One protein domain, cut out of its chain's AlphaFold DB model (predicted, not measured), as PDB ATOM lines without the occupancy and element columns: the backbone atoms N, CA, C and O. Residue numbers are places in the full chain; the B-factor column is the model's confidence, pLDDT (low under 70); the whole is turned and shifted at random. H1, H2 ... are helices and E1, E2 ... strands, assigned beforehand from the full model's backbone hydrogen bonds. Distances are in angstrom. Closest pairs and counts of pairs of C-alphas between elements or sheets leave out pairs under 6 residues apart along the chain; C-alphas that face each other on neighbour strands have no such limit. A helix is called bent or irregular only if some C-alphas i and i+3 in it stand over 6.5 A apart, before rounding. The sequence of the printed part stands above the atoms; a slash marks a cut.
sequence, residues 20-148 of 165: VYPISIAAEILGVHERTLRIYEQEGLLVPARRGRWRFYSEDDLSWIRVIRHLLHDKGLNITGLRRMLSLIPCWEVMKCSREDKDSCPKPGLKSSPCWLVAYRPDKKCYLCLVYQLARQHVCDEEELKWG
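This is residues 20 to 148 of the 165 residues of the protein "MerR family transcriptional regulator" of Dehalococcoidia bacterium (UniProt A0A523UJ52). Three helices, H1, H2 and H3, and the strand hairpin E1 and E2 gather at one end of the domain, and H4 leads away from them toward an irregular other half of short helices and long links, with H6 at the far end. From there the chain folds back through H7, H8 and H9, and H10 packs on H3. The printed part has 129 residues with ten named helices and two named strands, in the order H1 H2 E1 E2 H3 H4 H5 H6 H7 H8 H9 H10; the sheet E1 - E2 is antiparallel and the class is mostly helix. It is compact, with a radius of gyration of the C-alphas of 14.7 A and spans of 45 by 35 by 21 A.

H1, residues 23 to 30, touches H2, residues 34 to 42, about perpendicular at 76 degrees; the closest C-alphas, of Ala 27 and Glu 34, are 5.5 A apart. E1, residues 49 to 51, and E2, residues 54 to 57, form an antiparallel hairpin, with N 49 and O 56 at 3.0 A and N 56 and O 49 at 2.8 A, within hydrogen-bond range. Residues 21 to 22 pair antiparallel with residues 56 to 57 of E2. H3, residues 59 to 73, touches H1 with residues 62 to 66 alone, at a steep tilt of 62 degrees, the same way; the closest C-alphas, of Ala 26 and Leu 62, are 6.9 A apart. H4, residues 79 to 87, is close to but not clearly touching H3, the closest C-alphas, of Leu 72 and Ile 79, being 7.1 A apart. H5, residues 91 to 94, is close to but not clearly touching H6, residues 99 to 103, with the C-alphas of Trp 92 and Lys 102 closest at 7.0 A. H7, residues 115 to 118, is near H4, with the C-alphas of Ser 87 and Cys 115 closest at 7.0 A. H8, residues 130 to 133, only just touches H5, with 3 pairs of C-alphas within 8 A, the closest being Cys 91 and Val 131 at 5.7 A. H9, residues 135 to 139, touches H4, closest at C-alphas 85 and 139, 6.2 A. H10, residues 142 to 146, touches H3, closest at C-alphas 67 and 145, 6.2 A. Every O i to N i+4 pair is within hydrogen-bond range in H1, H2, H3, H4, H6, H9 and H10, while H5, H7 and H8 are too short for such a pair.

H1 begins at C-alpha 23 (227.654, 101.483, 235.400). H3 is the longest helix, 21.3 A from first to last C-alpha; H2 measures 12.4 A, H4 12.1 A and H1 10.3 A. H10 ends at C-alpha 146 (226.012, 103.074, 212.636).

The C-alphas farthest apart, of Gly 31 and Glu 100, are 45.6 A apart. The printed part has no cut; the links H6 to H7 and H7 to H8 are long. Mean pLDDT of the printed part is 89.0, with residues 108 to 111 and 119 to 124 under 70.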
ATOM      1  N   VAL A  20     228.301 110.767 232.436       96.00
ATOM      2  CA  VAL A  20     227.161 111.010 233.339       96.00
ATOM      3  C   VAL A  20     226.466 109.731 233.799       96.00
ATOM      4  O   VAL A  20     225.879 109.738 234.877       96.00
ATOM      5  N   TYR A  21     226.589 108.628 233.060       97.00
ATOM      6  CA  TYR A  21     225.889 107.382 233.358       97.00
ATOM      7  C   TYR A  21     226.730 106.487 234.278       97.00
ATOM      8  O   TYR A  21     227.810 106.050 233.878       97.00
ATOM      9  N   PRO A  22     226.305 106.195 235.519       97.75
ATOM     10  CA  PRO A  22     226.963 105.166 236.322       97.75
ATOM     11  C   PRO A  22     226.787 103.785 235.670       97.75
ATOM     12  O   PRO A  22     225.880 103.584 234.865       97.75
ATOM     13  N   ILE A  23     227.642 102.819 236.032       97.38
ATOM     14  CA  ILE A  23     227.654 101.483 235.400       97.38
ATOM     15  C   ILE A  23     226.292 100.781 235.406       97.38
ATOM     16  O   ILE A  23     225.959 100.142 234.417       97.38
ATOM     17  N   SER A  24     225.509 100.928 236.476       97.19
ATOM     18  CA  SER A  24     224.183 100.317 236.589       97.19
ATOM     19  C   SER A  24     223.226 100.840 235.515       97.19
ATOM     20  O   SER A  24     222.596 100.054 234.819       97.19
ATOM     21  N   ILE A  25     223.193 102.161 235.318       97.50
ATOM     22  CA  ILE A  25     222.342 102.818 234.317       97.50
ATOM     23  C   ILE A  25     222.849 102.532 232.901       97.50
ATOM     24  O   ILE A  25     222.061 102.257 232.009       97.50
ATOM     25  N   ALA A  26     224.168 102.541 232.692       96.62
ATOM     26  CA  ALA A  26     224.750 102.160 231.406       96.62
ATOM     27  C   ALA A  26     224.369 100.720 231.019       96.62
ATOM     28  O   ALA A  26     223.977 100.465 229.886       96.62
ATOM     29  N   ALA A  27     224.462  99.786 231.969       95.94
ATOM     30  CA  ALA A  27     224.104  98.387 231.774       95.94
ATOM     31  C   ALA A  27     222.612  98.214 231.443       95.94
ATOM     32  O   ALA A  27     222.282  97.468 230.522       95.94
ATOM     33  N   GLU A  28     221.741  98.949 232.137       94.81
ATOM     34  CA  GLU A  28     220.299  98.987 231.885       94.81
ATOM     35  C   GLU A  28     219.975  99.496 230.472       94.81
ATOM     36  O   GLU A  28     219.320  98.787 229.714       94.81
ATOM     37  N   ILE A  29     220.514 100.658 230.076       93.75
ATOM     38  CA  ILE A  29     220.313 101.241 228.733       93.75
ATOM     39  C   ILE A  29     220.778 100.281 227.629       93.75
ATOM     40  O   ILE A  29     220.180 100.206 226.558       93.75
ATOM     41  N   LEU A  30     221.870  99.557 227.873       92.50
ATOM     42  CA  LEU A  30     222.473  98.644 226.902       92.50
ATOM     43  C   LEU A  30     221.858  97.237 226.915       92.50
ATOM     44  O   LEU A  30     222.229  96.419 226.071       92.50
ATOM     45  N   GLY A  31     220.976  96.928 227.870       92.19
ATOM     46  CA  GLY A  31     220.410  95.589 228.042       92.19
ATOM     47  C   GLY A  31     221.465  94.519 228.352       92.19
ATOM     48  O   GLY A  31     221.393  93.404 227.834       92.19
ATOM     49  N   VAL A  32     222.486  94.849 229.154       92.75
ATOM     50  CA  VAL A  32     223.579  93.927 229.519       92.75
ATOM     51  C   VAL A  32     223.785  93.840 231.023       92.75
ATOM     52  O   VAL A  32     223.375  94.707 231.782       92.75
ATOM     53  N   HIS A  33     224.494  92.808 231.474       95.31
ATOM     54  CA  HIS A  33     224.925  92.722 232.865       95.31
ATOM     55  C   HIS A  33     226.142  93.632 233.126       95.31
ATOM     56  O   HIS A  33     227.065  93.693 232.311       95.31
ATOM     57  N   GLU A  34     226.239  94.261 234.306       97.62
ATOM     58  CA  GLU A  34     227.400  95.101 234.673       97.62
ATOM     59  C   GLU A  34     228.744  94.357 234.572       97.62
ATOM     60  O   GLU A  34     229.796  94.948 234.319       97.62
ATOM     61  N   ARG A  35     228.724  93.037 234.798       97.12
ATOM     62  CA  ARG A  35     229.901  92.164 234.650       97.12
ATOM     63  C   ARG A  35     230.458  92.213 233.227       97.12
ATOM     64  O   ARG A  35     231.672  92.246 233.076       97.12
ATOM     65  N   THR A  36     229.600  92.272 232.215       96.94
ATOM     66  CA  THR A  36     230.004  92.370 230.808       96.94
ATOM     67  C   THR A  36     230.757  93.670 230.551       96.94
ATOM     68  O   THR A  36     231.850  93.648 229.992       96.94
ATOM     69  N   LEU A  37     230.243  94.795 231.059       97.62
ATOM     70  CA  LEU A  37     230.924  96.087 230.942       97.62
ATOM     71  C   LEU A  37     232.291  96.077 231.637       97.62
ATOM     72  O   LEU A  37     233.281  96.539 231.077       97.62
ATOM     73  N   ARG A  38     232.378  95.465 232.825       96.81
ATOM     74  CA  ARG A  38     233.647  95.274 233.549       96.81
ATOM     75  C   ARG A  38     234.659  94.460 232.753       96.81
ATOM     76  O   ARG A  38     235.835  94.807 232.784       96.81
ATOM     77  N   ILE A  39     234.221  93.411 232.058       97.19
ATOM     78  CA  ILE A  39     235.091  92.605 231.194       97.19
ATOM     79  C   ILE A  39     235.625  93.469 230.050       97.19
ATOM     80  O   ILE A  39     236.829  93.489 229.818       97.19
ATOM     81  N   TYR A  40     234.766  94.244 229.384       97.50
ATOM     82  CA  TYR A  40     235.207  95.128 228.303       97.50
ATOM     83  C   TYR A  40     236.196  96.204 228.790       97.50
ATOM     84  O   TYR A  40     237.182  96.475 228.104       97.50
ATOM     85  N   GLU A  41     235.973  96.782 229.980       95.25
ATOM     86  CA  GLU A  41     236.920  97.700 230.635       95.25
ATOM     87  C   GLU A  41     238.275  97.015 230.900       95.25
ATOM     88  O   GLU A  41     239.326  97.561 230.568       95.25
ATOM     89  N   GLN A  42     238.258  95.819 231.502       94.00
ATOM     90  CA  GLN A  42     239.460  95.054 231.863       94.00
ATOM     91  C   GLN A  42     240.280  94.643 230.638       94.00
ATOM     92  O   GLN A  42     241.508  94.684 230.668       94.00
ATOM     93  N   GLU A  43     239.601  94.304 229.549       94.94
ATOM     94  CA  GLU A  43     240.210  93.939 228.270       94.94
ATOM     95  C   GLU A  43     240.590  95.169 227.431       94.94
ATOM     96  O   GLU A  43     241.075  95.041 226.309       94.94
ATOM     97  N   GLY A  44     240.403  96.381 227.962       93.88
ATOM     98  CA  GLY A  44     240.813  97.625 227.317       93.88
ATOM     99  C   GLY A  44     240.064  97.930 226.022       93.88
ATOM    100  O   GLY A  44     240.598  98.656 225.181       93.88
ATOM    101  N   LEU A  45     238.853  97.395 225.852       96.12
ATOM    102  CA  LEU A  45     237.996  97.701 224.702       96.12
ATOM    103  C   LEU A  45     237.397  99.109 224.802       96.12
ATOM    104  O   LEU A  45     237.119  99.742 223.787       96.12
ATOM    105  N   LEU A  46     237.248  99.613 226.026       95.31
ATOM    106  CA  LEU A  46     236.837 100.976 226.338       95.31
ATOM    107  C   LEU A  46     237.449 101.435 227.663       95.31
ATOM    108  O   LEU A  46     237.900 100.621 228.471       95.31
ATOM    109  N   VAL A  47     237.440 102.744 227.900       93.62
ATOM    110  CA  VAL A  47     237.941 103.360 229.131       93.62
ATOM    111  C   VAL A  47     236.945 104.404 229.630       93.62
ATOM    112  O   VAL A  47     236.986 105.543 229.165       93.62
ATOM    113  N   PRO A  48     236.081 104.068 230.605       94.31
ATOM    114  CA  PRO A  48     235.154 105.035 231.174       94.31
ATOM    115  C   PRO A  48     235.885 106.043 232.064       94.31
ATOM    116  O   PRO A  48     236.970 105.793 232.607       94.31
ATOM    117  N   ALA A  49     235.253 107.192 232.289       94.12
ATOM    118  CA  ALA A  49     235.761 108.165 233.240       94.12
ATOM    119  C   ALA A  49     235.629 107.638 234.675       94.12
ATOM    120  O   ALA A  49     234.625 107.029 235.046       94.12
ATOM    121  N   ARG A  50     236.617 107.931 235.527       91.50
ATOM    122  CA  ARG A  50     236.580 107.571 236.951       91.50
ATOM    123  C   ARG A  50     236.517 108.811 237.833       91.50
ATOM    124  O   ARG A  50     237.234 109.784 237.605       91.50
ATOM    125  N   ARG A  51     235.674 108.759 238.867       91.06
ATOM    126  CA  ARG A  51     235.613 109.733 239.968       91.06
ATOM    127  C   ARG A  51     235.711 108.955 241.280       91.06
ATOM    128  O   ARG A  51     234.724 108.412 241.777       91.06
ATOM    129  N   GLY A  52     236.934 108.823 241.792       89.50
ATOM    130  CA  GLY A  52     237.245 107.903 242.886       89.50
ATOM    131  C   GLY A  52     236.958 106.450 242.491       89.50
ATOM    132  O   GLY A  52     237.425 105.967 241.457       89.50
ATOM    133  N   ARG A  53     236.153 105.750 243.299       89.88
ATOM    134  CA  ARG A  53     235.739 104.363 243.016       89.88
ATOM    135  C   ARG A  53     234.681 104.242 241.915       89.88
ATOM    136  O   ARG A  53     234.487 103.156 241.371       89.88
ATOM    137  N   TRP A  54     233.985 105.336 241.620       92.88
ATOM    138  CA  TRP A  54     232.854 105.352 240.704       92.88
ATOM    139  C   TRP A  54     233.329 105.512 239.269       92.88
ATOM    140  O   TRP A  54     234.256 106.275 238.988       92.88
ATOM    141  N   ARG A  55     232.665 104.799 238.366       94.88
ATOM    142  CA  ARG A  55     232.886 104.898 236.927       94.88
ATOM    143  C   ARG A  55     231.657 105.503 236.276       94.88
ATOM    144  O   ARG A  55     230.538 105.200 236.689       94.88
ATOM    145  N   PHE A  56     231.902 106.348 235.292       96.56
ATOM    146  CA  PHE A  56     230.880 107.053 234.553       96.56
ATOM    147  C   PHE A  56     231.143 106.883 233.066       96.56
ATOM    148  O   PHE A  56     232.247 107.152 232.588       96.56
ATOM    149  N   TYR A  57     230.104 106.449 232.378       96.88
ATOM    150  CA  TYR A  57     230.026 106.296 230.945       96.88
ATOM    151  C   TYR A  57     229.398 107.552 230.358       96.88
ATOM    152  O   TYR A  57     228.554 108.214 230.975       96.88
ATOM    153  N   SER A  58     229.879 107.919 229.190       95.06
ATOM    154  CA  SER A  58     229.309 108.955 228.352       95.06
ATOM    155  C   SER A  58     228.369 108.328 227.324       95.06
ATOM    156  O   SER A  58     228.381 107.115 227.135       95.06
ATOM    157  N   GLU A  59     227.552 109.146 226.676       94.00
ATOM    158  CA  GLU A  59     226.693 108.707 225.569       94.00
ATOM    159  C   GLU A  59     227.525 108.053 224.457       94.00
ATOM    160  O   GLU A  59     227.219 106.984 223.937       94.00
ATOM    161  N   ASP A  60     228.680 108.656 224.204       93.06
ATOM    162  CA  ASP A  60     229.686 108.177 223.276       93.06
ATOM    163  C   ASP A  60     230.268 106.795 223.651       93.06
ATOM    164  O   ASP A  60     230.538 105.965 222.779       93.06
ATOM    165  N   ASP A  61     230.419 106.510 224.952       95.69
ATOM    166  CA  ASP A  61     230.805 105.173 225.417       95.69
ATOM    167  C   ASP A  61     229.676 104.158 225.187       95.69
ATOM    168  O   ASP A  61     229.957 103.026 224.802       95.69
ATOM    169  N   LEU A  62     228.407 104.537 225.402       95.19
ATOM    170  CA  LEU A  62     227.263 103.646 225.171       95.19
ATOM    171  C   LEU A  62     227.143 103.279 223.690       95.19
ATOM    172  O   LEU A  62     227.040 102.096 223.360       95.19
ATOM    173  N   SER A  63     227.248 104.276 222.809       94.19
ATOM    174  CA  SER A  63     227.324 104.085 221.359       94.19
ATOM    175  C   SER A  63     228.450 103.113 220.989       94.19
ATOM    176  O   SER A  63     228.225 102.111 220.308       94.19
ATOM    177  N   TRP A  64     229.653 103.310 221.540       96.00
ATOM    178  CA  TRP A  64     230.765 102.394 221.294       96.00
ATOM    179  C   TRP A  64     230.506 100.970 221.802       96.00
ATOM    180  O   TRP A  64     230.852 100.006 221.123       96.00
ATOM    181  N   ILE A  65     229.858 100.799 222.957       96.56
ATOM    182  CA  ILE A  65     229.529  99.465 223.480       96.56
ATOM    183  C   ILE A  65     228.527  98.739 222.576       96.56
ATOM    184  O   ILE A  65     228.646  97.523 222.407       96.56
ATOM    185  N   ARG A  66     227.574  99.446 221.957       95.19
ATOM    186  CA  ARG A  66     226.679  98.842 220.955       95.19
ATOM    187  C   ARG A  66     227.466  98.307 219.762       95.19
ATOM    188  O   ARG A  66     227.265  97.156 219.378       95.19
ATOM    189  N   VAL A  67     228.429  99.081 219.259       96.06
ATOM    190  CA  VAL A  67     229.324  98.636 218.178       96.06
ATOM    191  C   VAL A  67     230.179  97.446 218.620       96.06
ATOM    192  O   VAL A  67     230.217  96.440 217.920       96.06
ATOM    193  N   ILE A  68     230.798  97.486 219.810       96.38
ATOM    194  CA  ILE A  68     231.554  96.345 220.363       96.38
ATOM    195  C   ILE A  68     230.692  95.081 220.352       96.38
ATOM    196  O   ILE A  68     231.151  94.021 219.934       96.38
ATOM    197  N   ARG A  69     229.440  95.175 220.804       95.00
ATOM    198  CA  ARG A  69     228.529  94.027 220.851       95.00
ATOM    199  C   ARG A  69     228.222  93.494 219.458       95.00
ATOM    200  O   ARG A  69     228.303  92.284 219.276       95.00
ATOM    201  N   HIS A  70     227.948  94.367 218.494       93.81
ATOM    202  CA  HIS A  70     227.755  93.967 217.102       93.81
ATOM    203  C   HIS A  70     228.982  93.223 216.547       93.81
ATOM    204  O   HIS A  70     228.868  92.123 216.005       93.81
ATOM    205  N   LEU A  71     230.182  93.768 216.769       95.56
ATOM    206  CA  LEU A  71     231.431  93.146 216.328       95.56
ATOM    207  C   LEU A  71     231.636  91.757 216.952       95.56
ATOM    208  O   LEU A  71     232.030  90.814 216.266       95.56
ATOM    209  N   LEU A  72     231.372  91.618 218.254       95.12
ATOM    210  CA  LEU A  72     231.601  90.364 218.971       95.12
ATOM    211  C   LEU A  72     230.544  89.292 218.669       95.12
ATOM    212  O   LEU A  72     230.879  88.116 218.560       95.12
ATOM    213  N   HIS A  73     229.272  89.678 218.560       91.81
ATOM    214  CA  HIS A  73     228.163  88.726 218.451       91.81
ATOM    215  C   HIS A  73     227.735  88.457 217.008       91.81
ATOM    216  O   HIS A  73     227.479  87.303 216.673       91.81
ATOM    217  N   ASP A  74     227.690  89.484 216.158       91.25
ATOM    218  CA  ASP A  74     227.172  89.359 214.792       91.25
ATOM    219  C   ASP A  74     228.298  89.186 213.764       91.25
ATOM    220  O   ASP A  74     228.175  88.388 212.837       91.25
ATOM    221  N   LYS A  75     229.423  89.897 213.933       93.12
ATOM    222  CA  LYS A  75     230.594  89.779 213.040       93.12
ATOM    223  C   LYS A  75     231.559  88.659 213.447       93.12
ATOM    224  O   LYS A  75     232.493  88.355 212.708       93.12
ATOM    225  N   GLY A  76     231.343  88.034 214.607       93.50
ATOM    226  CA  GLY A  76     232.125  86.890 215.081       93.50
ATOM    227  C   GLY A  76     233.550  87.226 215.533       93.50
ATOM    228  O   GLY A  76     234.390  86.329 215.625       93.50
ATOM    229  N   LEU A  77     233.852  88.498 215.822       95.56
ATOM    230  CA  LEU A  77     235.123  88.849 216.452       95.56
ATOM    231  C   LEU A  77     235.149  88.312 217.886       95.56
ATOM    232  O   LEU A  77     234.141  88.245 218.580       95.56
ATOM    233  N   ASN A  78     236.340  87.989 218.376       95.62
ATOM    234  CA  ASN A  78     236.543  87.759 219.802       95.62
ATOM    235  C   ASN A  78     237.217  88.972 220.458       95.62
ATOM    236  O   ASN A  78     237.826  89.815 219.792       95.62
ATOM    237  N   ILE A  79     237.129  89.036 221.787       96.44
ATOM    238  CA  ILE A  79     237.674  90.127 222.608       96.44
ATOM    239  C   ILE A  79     239.163  90.361 222.326       96.44
ATOM    240  O   ILE A  79     239.588  91.501 222.146       96.44
ATOM    241  N   THR A  80     239.959  89.291 222.248       95.75
ATOM    242  CA  THR A  80     241.401  89.381 221.978       95.75
ATOM    243  C   THR A  80     241.677  89.980 220.600       95.75
ATOM    244  O   THR A  80     242.579  90.807 220.459       95.75
ATOM    245  N   GLY A  81     240.890  89.596 219.594       95.50
ATOM    246  CA  GLY A  81     240.951  90.129 218.238       95.50
ATOM    247  C   GLY A  81     240.651  91.624 218.211       95.50
ATOM    248  O   GLY A  81     241.471  92.398 217.719       95.50
ATOM    249  N   LEU A  82     239.550  92.048 218.835       96.25
ATOM    250  CA  LEU A  82     239.190  93.464 218.900       96.25
ATOM    251  C   LEU A  82     240.227  94.286 219.684       96.25
ATOM    252  O   LEU A  82     240.677  95.333 219.215       96.25
ATOM    253  N   ARG A  83     240.706  93.782 220.828       95.19
ATOM    254  CA  ARG A  83     241.814  94.401 221.576       95.19
ATOM    255  C   ARG A  83     243.066  94.541 220.706       95.19
ATOM    256  O   ARG A  83     243.735  95.578 220.747       95.19
ATOM    257  N   ARG A  84     243.389  93.527 219.897       93.38
ATOM    258  CA  ARG A  84     244.525  93.578 218.972       93.38
ATOM    259  C   ARG A  84     244.302  94.609 217.868       93.38
ATOM    260  O   ARG A  84     245.240  95.335 217.560       93.38
ATOM    261  N   MET A  85     243.104  94.747 217.316       94.19
ATOM    262  CA  MET A  85     242.811  95.798 216.333       94.19
ATOM    263  C   MET A  85     243.016  97.191 216.940       94.19
ATOM    264  O   MET A  85     243.787  97.990 216.414       94.19
ATOM    265  N   LEU A  86     242.462  97.439 218.129       94.00
ATOM    266  CA  LEU A  86     242.656  98.694 218.865       94.00
ATOM    267  C   LEU A  86     244.135  98.961 219.195       94.00
ATOM    268  O   LEU A  86     244.596 100.099 219.260       94.00
ATOM    269  N   SER A  87     244.938  97.917 219.384       91.38
ATOM    270  CA  SER A  87     246.369  98.078 219.653       91.38
ATOM    271  C   SER A  87     247.191  98.592 218.461       91.38
ATOM    272  O   SER A  87     248.307  99.074 218.683       91.38
ATOM    273  N   LEU A  88     246.659  98.467 217.238       90.50
ATOM    274  CA  LEU A  88     247.319  98.807 215.975       90.50
ATOM    275  C   LEU A  88     247.094 100.254 215.533       90.50
ATOM    276  O   LEU A  88     247.711 100.682 214.561       90.50
ATOM    277  N   ILE A  89     246.256 101.007 216.248       89.62
ATOM    278  CA  ILE A  89     245.972 102.407 215.928       89.62
ATOM    279  C   ILE A  89     247.288 103.196 215.873       89.62
ATOM    280  O   ILE A  89     248.062 103.146 216.842       89.62
ATOM    281  N   PRO A  90     247.543 103.946 214.783       86.50
ATOM    282  CA  PRO A  90     248.789 104.678 214.590       86.50
ATOM    283  C   PRO A  90     248.799 105.934 215.467       86.50
ATOM    284  O   PRO A  90     248.647 107.065 215.008       86.50
ATOM    285  N   CYS A  91     248.985 105.751 216.776       86.25
ATOM    286  CA  CYS A  91     248.917 106.836 217.752       86.25
ATOM    287  C   CYS A  91     249.909 107.968 217.451       86.25
ATOM    288  O   CYS A  91     249.643 109.116 217.795       86.25
ATOM    289  N   TRP A  92     251.020 107.657 216.784       86.12
ATOM    290  CA  TRP A  92     252.013 108.629 216.351       86.12
ATOM    291  C   TRP A  92     251.529 109.543 215.224       86.12
ATOM    292  O   TRP A  92     251.952 110.691 215.175       86.12
ATOM    293  N   GLU A  93     250.666 109.058 214.328       87.12
ATOM    294  CA  GLU A  93     250.049 109.879 213.282       87.12
ATOM    295  C   GLU A  93     249.000 110.794 213.901       87.12
ATOM    296  O   GLU A  93     249.014 112.000 213.662       87.12
ATOM    297  N   VAL A  94     248.169 110.244 214.789       87.25
ATOM    298  CA  VAL A  94     247.127 111.001 215.495       87.25
ATOM    299  C   VAL A  94     247.725 112.105 216.373       87.25
ATOM    300  O   VAL A  94     247.269 113.245 216.343       87.25
ATOM    301  N   MET A  95     248.757 111.783 217.160       83.81
ATOM    302  CA  MET A  95     249.406 112.735 218.072       83.81
ATOM    303  C   MET A  95     250.475 113.600 217.396       83.81
ATOM    304  O   MET A  95     250.994 114.502 218.047       83.81
ATOM    305  N   LYS A  96     250.815 113.331 216.126       86.56
ATOM    306  CA  LYS A  96     251.915 113.980 215.390       86.56
ATOM    307  C   LYS A  96     253.263 113.893 216.123       86.56
ATOM    308  O   LYS A  96     253.976 114.883 216.251       86.56
ATOM    309  N   CYS A  97     253.604 112.707 216.621       84.62
ATOM    310  CA  CYS A  97     254.848 112.477 217.361       84.62
ATOM    311  C   CYS A  97     256.089 112.597 216.460       84.62
ATOM    312  O   CYS A  97     256.113 112.036 215.358       84.62
ATOM    313  N   SER A  98     257.138 113.248 216.973       88.25
ATOM    314  CA  SER A  98     258.488 113.213 216.391       88.25
ATOM    315  C   SER A  98     259.111 111.808 216.483       88.25
ATOM    316  O   SER A  98     258.515 110.881 217.042       88.25
ATOM    317  N   ARG A  99     260.305 111.606 215.906       84.50
ATOM    318  CA  ARG A  99     261.027 110.326 216.054       84.50
ATOM    319  C   ARG A  99     261.462 110.129 217.506       84.50
ATOM    320  O   ARG A  99     261.253 109.060 218.066       84.50
ATOM    321  N   GLU A 100     261.925 111.197 218.135       84.19
ATOM    322  CA  GLU A 100     262.349 111.243 219.529       84.19
ATOM    323  C   GLU A 100     261.181 110.932 220.490       84.19
ATOM    324  O   GLU A 100     261.330 110.165 221.444       84.19
ATOM    325  N   ASP A 101     259.979 111.448 220.203       82.94
ATOM    326  CA  ASP A 101     258.757 111.133 220.967       82.94
ATOM    327  C   ASP A 101     258.317 109.669 220.808       82.94
ATOM    328  O   ASP A 101     257.718 109.086 221.716       82.94
ATOM    329  N   LYS A 102     258.565 109.066 219.637       79.38
ATOM    330  CA  LYS A 102     258.275 107.644 219.399       79.38
ATOM    331  C   LYS A 102     259.210 106.757 220.213       79.38
ATOM    332  O   LYS A 102     258.732 105.808 220.834       79.38
ATOM    333  N   ASP A 103     260.496 107.086 220.238       80.50
ATOM    334  CA  ASP A 103     261.521 106.293 220.922       80.50
ATOM    335  C   ASP A 103     261.386 106.372 222.451       80.50
ATOM    336  O   ASP A 103     261.617 105.391 223.156       80.50
ATOM    337  N   SER A 104     260.921 107.512 222.968       76.88
ATOM    338  CA  SER A 104     260.642 107.735 224.394       76.88
ATOM    339  C   SER A 104     259.218 107.347 224.824       76.88
ATOM    340  O   SER A 104     258.817 107.576 225.970       76.88
ATOM    341  N   CYS A 105     258.422 106.752 223.926       77.50
ATOM    342  CA  CYS A 105     257.032 106.421 224.212       77.50
ATOM    343  C   CYS A 105     256.934 105.401 225.363       77.50
ATOM    344  O   CYS A 105     257.526 104.328 225.268       77.50
ATOM    345  N   PRO A 106     256.095 105.640 226.396       70.94
ATOM    346  CA  PRO A 106     255.914 104.721 227.530       70.94
ATOM    347  C   PRO A 106     255.259 103.382 227.150       70.94
ATOM    348  O   PRO A 106     255.118 102.498 227.989       70.94
ATOM    349  N   LYS A 107     254.864 103.214 225.883       72.12
ATOM    350  CA  LYS A 107     254.477 101.934 225.287       72.12
ATOM    351  C   LYS A 107     255.572 101.458 224.314       72.12
ATOM    352  O   LYS A 107     255.291 101.363 223.114       72.12
ATOM    353  N   PRO A 108     256.804 101.146 224.749       53.91
ATOM    354  CA  PRO A 108     257.735 100.500 223.845       53.91
ATOM    355  C   PRO A 108     257.306  99.031 223.681       53.91
ATOM    356  O   PRO A 108     257.103  98.302 224.648       53.91
ATOM    357  N   GLY A 109     257.104  98.588 222.440       60.28
ATOM    358  CA  GLY A 109     257.073  97.159 222.096       60.28
ATOM    359  C   GLY A 109     255.825  96.332 222.454       60.28
ATOM    360  O   GLY A 109     255.681  95.244 221.896       60.28
ATOM    361  N   LEU A 110     254.879  96.800 223.282       60.56
ATOM    362  CA  LEU A 110     253.634  96.050 223.548       60.56
ATOM    363  C   LEU A 110     252.634  96.179 222.395       60.56
ATOM    364  O   LEU A 110     251.670  96.942 222.443       60.56
ATOM    365  N   LYS A 111     252.849  95.407 221.331       69.19
ATOM    366  CA  LYS A 111     251.936  95.390 220.185       69.19
ATOM    367  C   LYS A 111     250.575  94.786 220.534       69.19
ATOM    368  O   LYS A 111     249.628  95.121 219.862       69.19
ATOM    369  N   SER A 112     250.417  93.949 221.556       81.38
ATOM    370  CA  SER A 112     249.164  93.204 221.793       81.38
ATOM    371  C   SER A 112     248.031  93.983 222.477       81.38
ATOM    372  O   SER A 112     246.902  93.497 222.487       81.38
ATOM    373  N   SER A 113     248.303  95.170 223.028       87.75
ATOM    374  CA  SER A 113     247.330  95.934 223.820       87.75
ATOM    375  C   SER A 113     247.360  97.422 223.477       87.75
ATOM    376  O   SER A 113     248.434  97.965 223.200       87.75
ATOM    377  N   PRO A 114     246.223  98.133 223.484       90.06
ATOM    378  CA  PRO A 114     246.194  99.566 223.219       90.06
ATOM    379  C   PRO A 114     246.890 100.361 224.328       90.06
ATOM    380  O   PRO A 114     247.011  99.910 225.466       90.06
ATOM    381  N   CYS A 115     247.372 101.563 224.001       86.31
ATOM    382  CA  CYS A 115     248.169 102.353 224.946       86.31
ATOM    383  C   CYS A 115     247.408 102.708 226.223       86.31
ATOM    384  O   CYS A 115     248.023 102.797 227.275       86.31
ATOM    385  N   TRP A 116     246.087 102.867 226.159       89.31
ATOM    386  CA  TRP A 116     245.273 103.180 227.331       89.31
ATOM    387  C   TRP A 116     245.092 102.007 228.302       89.31
ATOM    388  O   TRP A 116     244.645 102.242 229.419       89.31
ATOM    389  N   LEU A 117     245.447 100.779 227.905       86.94
ATOM    390  CA  LEU A 117     245.452  99.614 228.792       86.94
ATOM    391  C   LEU A 117     246.804  99.432 229.501       86.94
ATOM    392  O   LEU A 117     246.839  99.032 230.658       86.94
ATOM    393  N   VAL A 118     247.916  99.711 228.811       79.81
ATOM    394  CA  VAL A 118     249.271  99.346 229.281       79.81
ATOM    395  C   VAL A 118     250.146 100.529 229.676       79.81
ATOM    396  O   VAL A 118     251.030 100.383 230.511       79.81
ATOM    397  N   ALA A 119     249.917 101.706 229.098       67.69
ATOM    398  CA  ALA A 119     250.656 102.908 229.449       67.69
ATOM    399  C   ALA A 119     249.841 103.685 230.483       67.69
ATOM    400  O   ALA A 119     249.083 104.595 230.137       67.69
ATOM    401  N   TYR A 120     249.988 103.315 231.759       57.34
ATOM    402  CA  TYR A 120     249.506 104.155 232.849       57.34
ATOM    403  C   TYR A 120     250.203 105.512 232.750       57.34
ATOM    404  O   TYR A 120     251.411 105.627 232.953       57.34
ATOM    405  N   ARG A 121     249.437 106.542 232.395       63.38
ATOM    406  CA  ARG A 121     249.864 107.931 232.516       63.38
ATOM    407  C   ARG A 121     249.068 108.534 233.671       63.38
ATOM    408  O   ARG A 121     247.877 108.773 233.470       63.38
ATOM    409  N   PRO A 122     249.688 108.771 234.841       50.50
ATOM    410  CA  PRO A 122     249.000 109.296 236.024       50.50
ATOM    411  C   PRO A 122     248.174 110.554 235.716       50.50
ATOM    412  O   PRO A 122     247.072 110.730 236.230       50.50
ATOM    413  N   ASP A 123     248.676 111.379 234.799       59.22
ATOM    414  CA  ASP A 123     248.100 112.680 234.453       59.22
ATOM    415  C   ASP A 123     247.105 112.596 233.284       59.22
ATOM    416  O   ASP A 123     246.381 113.553 232.998       59.22
ATOM    417  N   LYS A 124     247.055 111.461 232.566       66.19
ATOM    418  CA  LYS A 124     246.304 111.351 231.313       66.19
ATOM    419  C   LYS A 124     245.012 110.576 231.502       66.19
ATOM    420  O   LYS A 124     244.965 109.354 231.592       66.19
ATOM    421  N   LYS A 125     243.918 111.324 231.437       84.19
ATOM    422  CA  LYS A 125     242.563 110.797 231.298       84.19
ATOM    423  C   LYS A 125     242.393 110.215 229.892       84.19
ATOM    424  O   LYS A 125     242.098 110.953 228.958       84.19
ATOM    425  N   CYS A 126     242.605 108.907 229.729       87.31
ATOM    426  CA  CYS A 126     242.524 108.235 228.422       87.31
ATOM    427  C   CYS A 126     241.184 108.457 227.705       87.31
ATOM    428  O   CYS A 126     241.193 108.649 226.496       87.31
ATOM    429  N   TYR A 127     240.073 108.559 228.442       87.88
ATOM    430  CA  TYR A 127     238.751 108.887 227.889       87.88
ATOM    431  C   TYR A 127     238.679 110.275 227.203       87.88
ATOM    432  O   TYR A 127     237.771 110.549 226.423       87.88
ATOM    433  N   LEU A 128     239.657 111.158 227.450       86.94
ATOM    434  CA  LEU A 128     239.828 112.460 226.783       86.94
ATOM    435  C   LEU A 128     240.962 112.464 225.743       86.94
ATOM    436  O   LEU A 128     241.275 113.503 225.170       86.94
ATOM    437  N   CYS A 129     241.633 111.336 225.521       86.12
ATOM    438  CA  CYS A 129     242.752 111.248 224.592       86.12
ATOM    439  C   CYS A 129     242.246 111.155 223.148       86.12
ATOM    440  O   CYS A 129     241.458 110.267 222.838       86.12
ATOM    441  N   LEU A 130     242.780 111.983 222.245       87.19
ATOM    442  CA  LEU A 130     242.460 111.935 220.810       87.19
ATOM    443  C   LEU A 130     242.664 110.540 220.200       87.19
ATOM    444  O   LEU A 130     241.811 110.067 219.460       87.19
ATOM    445  N   VAL A 131     243.740 109.840 220.575       89.19
ATOM    446  CA  VAL A 131     244.006 108.462 220.111       89.19
ATOM    447  C   VAL A 131     242.883 107.502 220.506       89.19
ATOM    448  O   VAL A 131     242.522 106.636 219.722       89.19
ATOM    449  N   TYR A 132     242.338 107.645 221.718       90.69
ATOM    450  CA  TYR A 132     241.224 106.819 222.188       90.69
ATOM    451  C   TYR A 132     239.914 107.219 221.502       90.69
ATOM    452  O   TYR A 132     239.177 106.366 221.031       90.69
ATOM    453  N   GLN A 133     239.644 108.519 221.379       88.31
ATOM    454  CA  GLN A 133     238.398 109.023 220.791       88.31
ATOM    455  C   GLN A 133     238.240 108.653 219.313       88.31
ATOM    456  O   GLN A 133     237.125 108.377 218.867       88.31
ATOM    457  N   LEU A 134     239.353 108.628 218.574       89.81
ATOM    458  CA  LEU A 134     239.391 108.236 217.165       89.81
ATOM    459  C   LEU A 134     239.569 106.725 216.976       89.81
ATOM    460  O   LEU A 134     239.508 106.242 215.851       89.81
ATOM    461  N   ALA A 135     239.773 105.961 218.053       91.75
ATOM    462  CA  ALA A 135     240.139 104.553 217.971       91.75
ATOM    463  C   ALA A 135     239.167 103.726 217.132       91.75
ATOM    464  O   ALA A 135     239.585 103.020 216.221       91.75
ATOM    465  N   ARG A 136     237.872 103.868 217.413       91.62
ATOM    466  CA  ARG A 136     236.793 103.186 216.688       91.62
ATOM    467  C   ARG A 136     236.763 103.519 215.197       91.62
ATOM    468  O   ARG A 136     236.604 102.617 214.397       91.62
ATOM    469  N   GLN A 137     237.023 104.770 214.815       90.75
ATOM    470  CA  GLN A 137     237.057 105.191 213.405       90.75
ATOM    471  C   GLN A 137     238.256 104.605 212.648       90.75
ATOM    472  O   GLN A 137     238.260 104.557 211.426       90.75
ATOM    473  N   HIS A 138     239.289 104.162 213.369       91.00
ATOM    474  CA  HIS A 138     240.434 103.475 212.781       91.00
ATOM    475  C   HIS A 138     240.250 101.959 212.666       91.00
ATOM    476  O   HIS A 138     241.010 101.330 211.930       91.00
ATOM    477  N   VAL A 139     239.319 101.361 213.418       92.38
ATOM    478  CA  VAL A 139     239.138  99.898 213.460       92.38
ATOM    479  C   VAL A 139     237.799  99.422 212.907       92.38
ATOM    480  O   VAL A 139     237.659  98.221 212.703       92.38
ATOM    481  N   CYS A 140     236.859 100.336 212.666       93.12
ATOM    482  CA  CYS A 140     235.529 100.056 212.140       93.12
ATOM    483  C   CYS A 140     235.269 100.849 210.861       93.12
ATOM    484  O   CYS A 140     235.745 101.980 210.723       93.12
ATOM    485  N   ASP A 141     234.480 100.272 209.960       92.94
ATOM    486  CA  ASP A 141     233.930 100.998 208.815       92.94
ATOM    487  C   ASP A 141     232.682 101.827 209.196       92.94
ATOM    488  O   ASP A 141     232.191 101.796 210.328       92.94
ATOM    489  N   GLU A 142     232.175 102.619 208.248       90.00
ATOM    490  CA  GLU A 142     231.004 103.478 208.467       90.00
ATOM    491  C   GLU A 142     229.716 102.687 208.746       90.00
ATOM    492  O   GLU A 142     228.830 103.196 209.432       90.00
ATOM    493  N   GLU A 143     229.581 101.462 208.232       90.44
ATOM    494  CA  GLU A 143     228.397 100.627 208.465       90.44
ATOM    495  C   GLU A 143     228.409 100.043 209.877       90.44
ATOM    496  O   GLU A 143     227.387 100.036 210.563       90.44
ATOM    497  N   GLU A 144     229.573  99.605 210.345       92.25
ATOM    498  CA  GLU A 144     229.776  99.111 211.701       92.25
ATOM    499  C   GLU A 144     229.526 100.206 212.741       92.25
ATOM    500  O   GLU A 144     228.882  99.951 213.759       92.25
ATOM    501  N   LEU A 145     229.973 101.441 212.482       90.88
ATOM    502  CA  LEU A 145     229.778 102.561 213.409       90.88
ATOM    503  C   LEU A 145     228.305 102.962 213.580       90.88
ATOM    504  O   LEU A 145     227.925 103.383 214.674       90.88
ATOM    505  N   LYS A 146     227.456 102.769 212.561       89.94
ATOM    506  CA  LYS A 146     226.012 103.074 212.636       89.94
ATOM    507  C   LYS A 146     225.272 102.255 213.690       89.94
ATOM    508  O   LYS A 146     224.254 102.707 214.207       89.94
ATOM    509  N   TRP A 147     225.803 101.099 214.092       89.12
ATOM    510  CA  TRP A 147     225.243 100.328 215.209       89.12
ATOM    511  C   TRP A 147     225.280 101.077 216.545       89.12
ATOM    512  O   TRP A 147     224.517 100.752 217.453       89.12
ATOM    513  N   GLY A 148     226.128 102.100 216.666       84.00
ATOM    514  CA  GLY A 148     226.154 102.989 217.820       84.00
ATOM    515  C   GLY A 148     224.929 103.903 217.933       84.00
ATOM    516  O   GLY A 148     224.508 104.236 219.043       84.00
TER     517      GLY A 148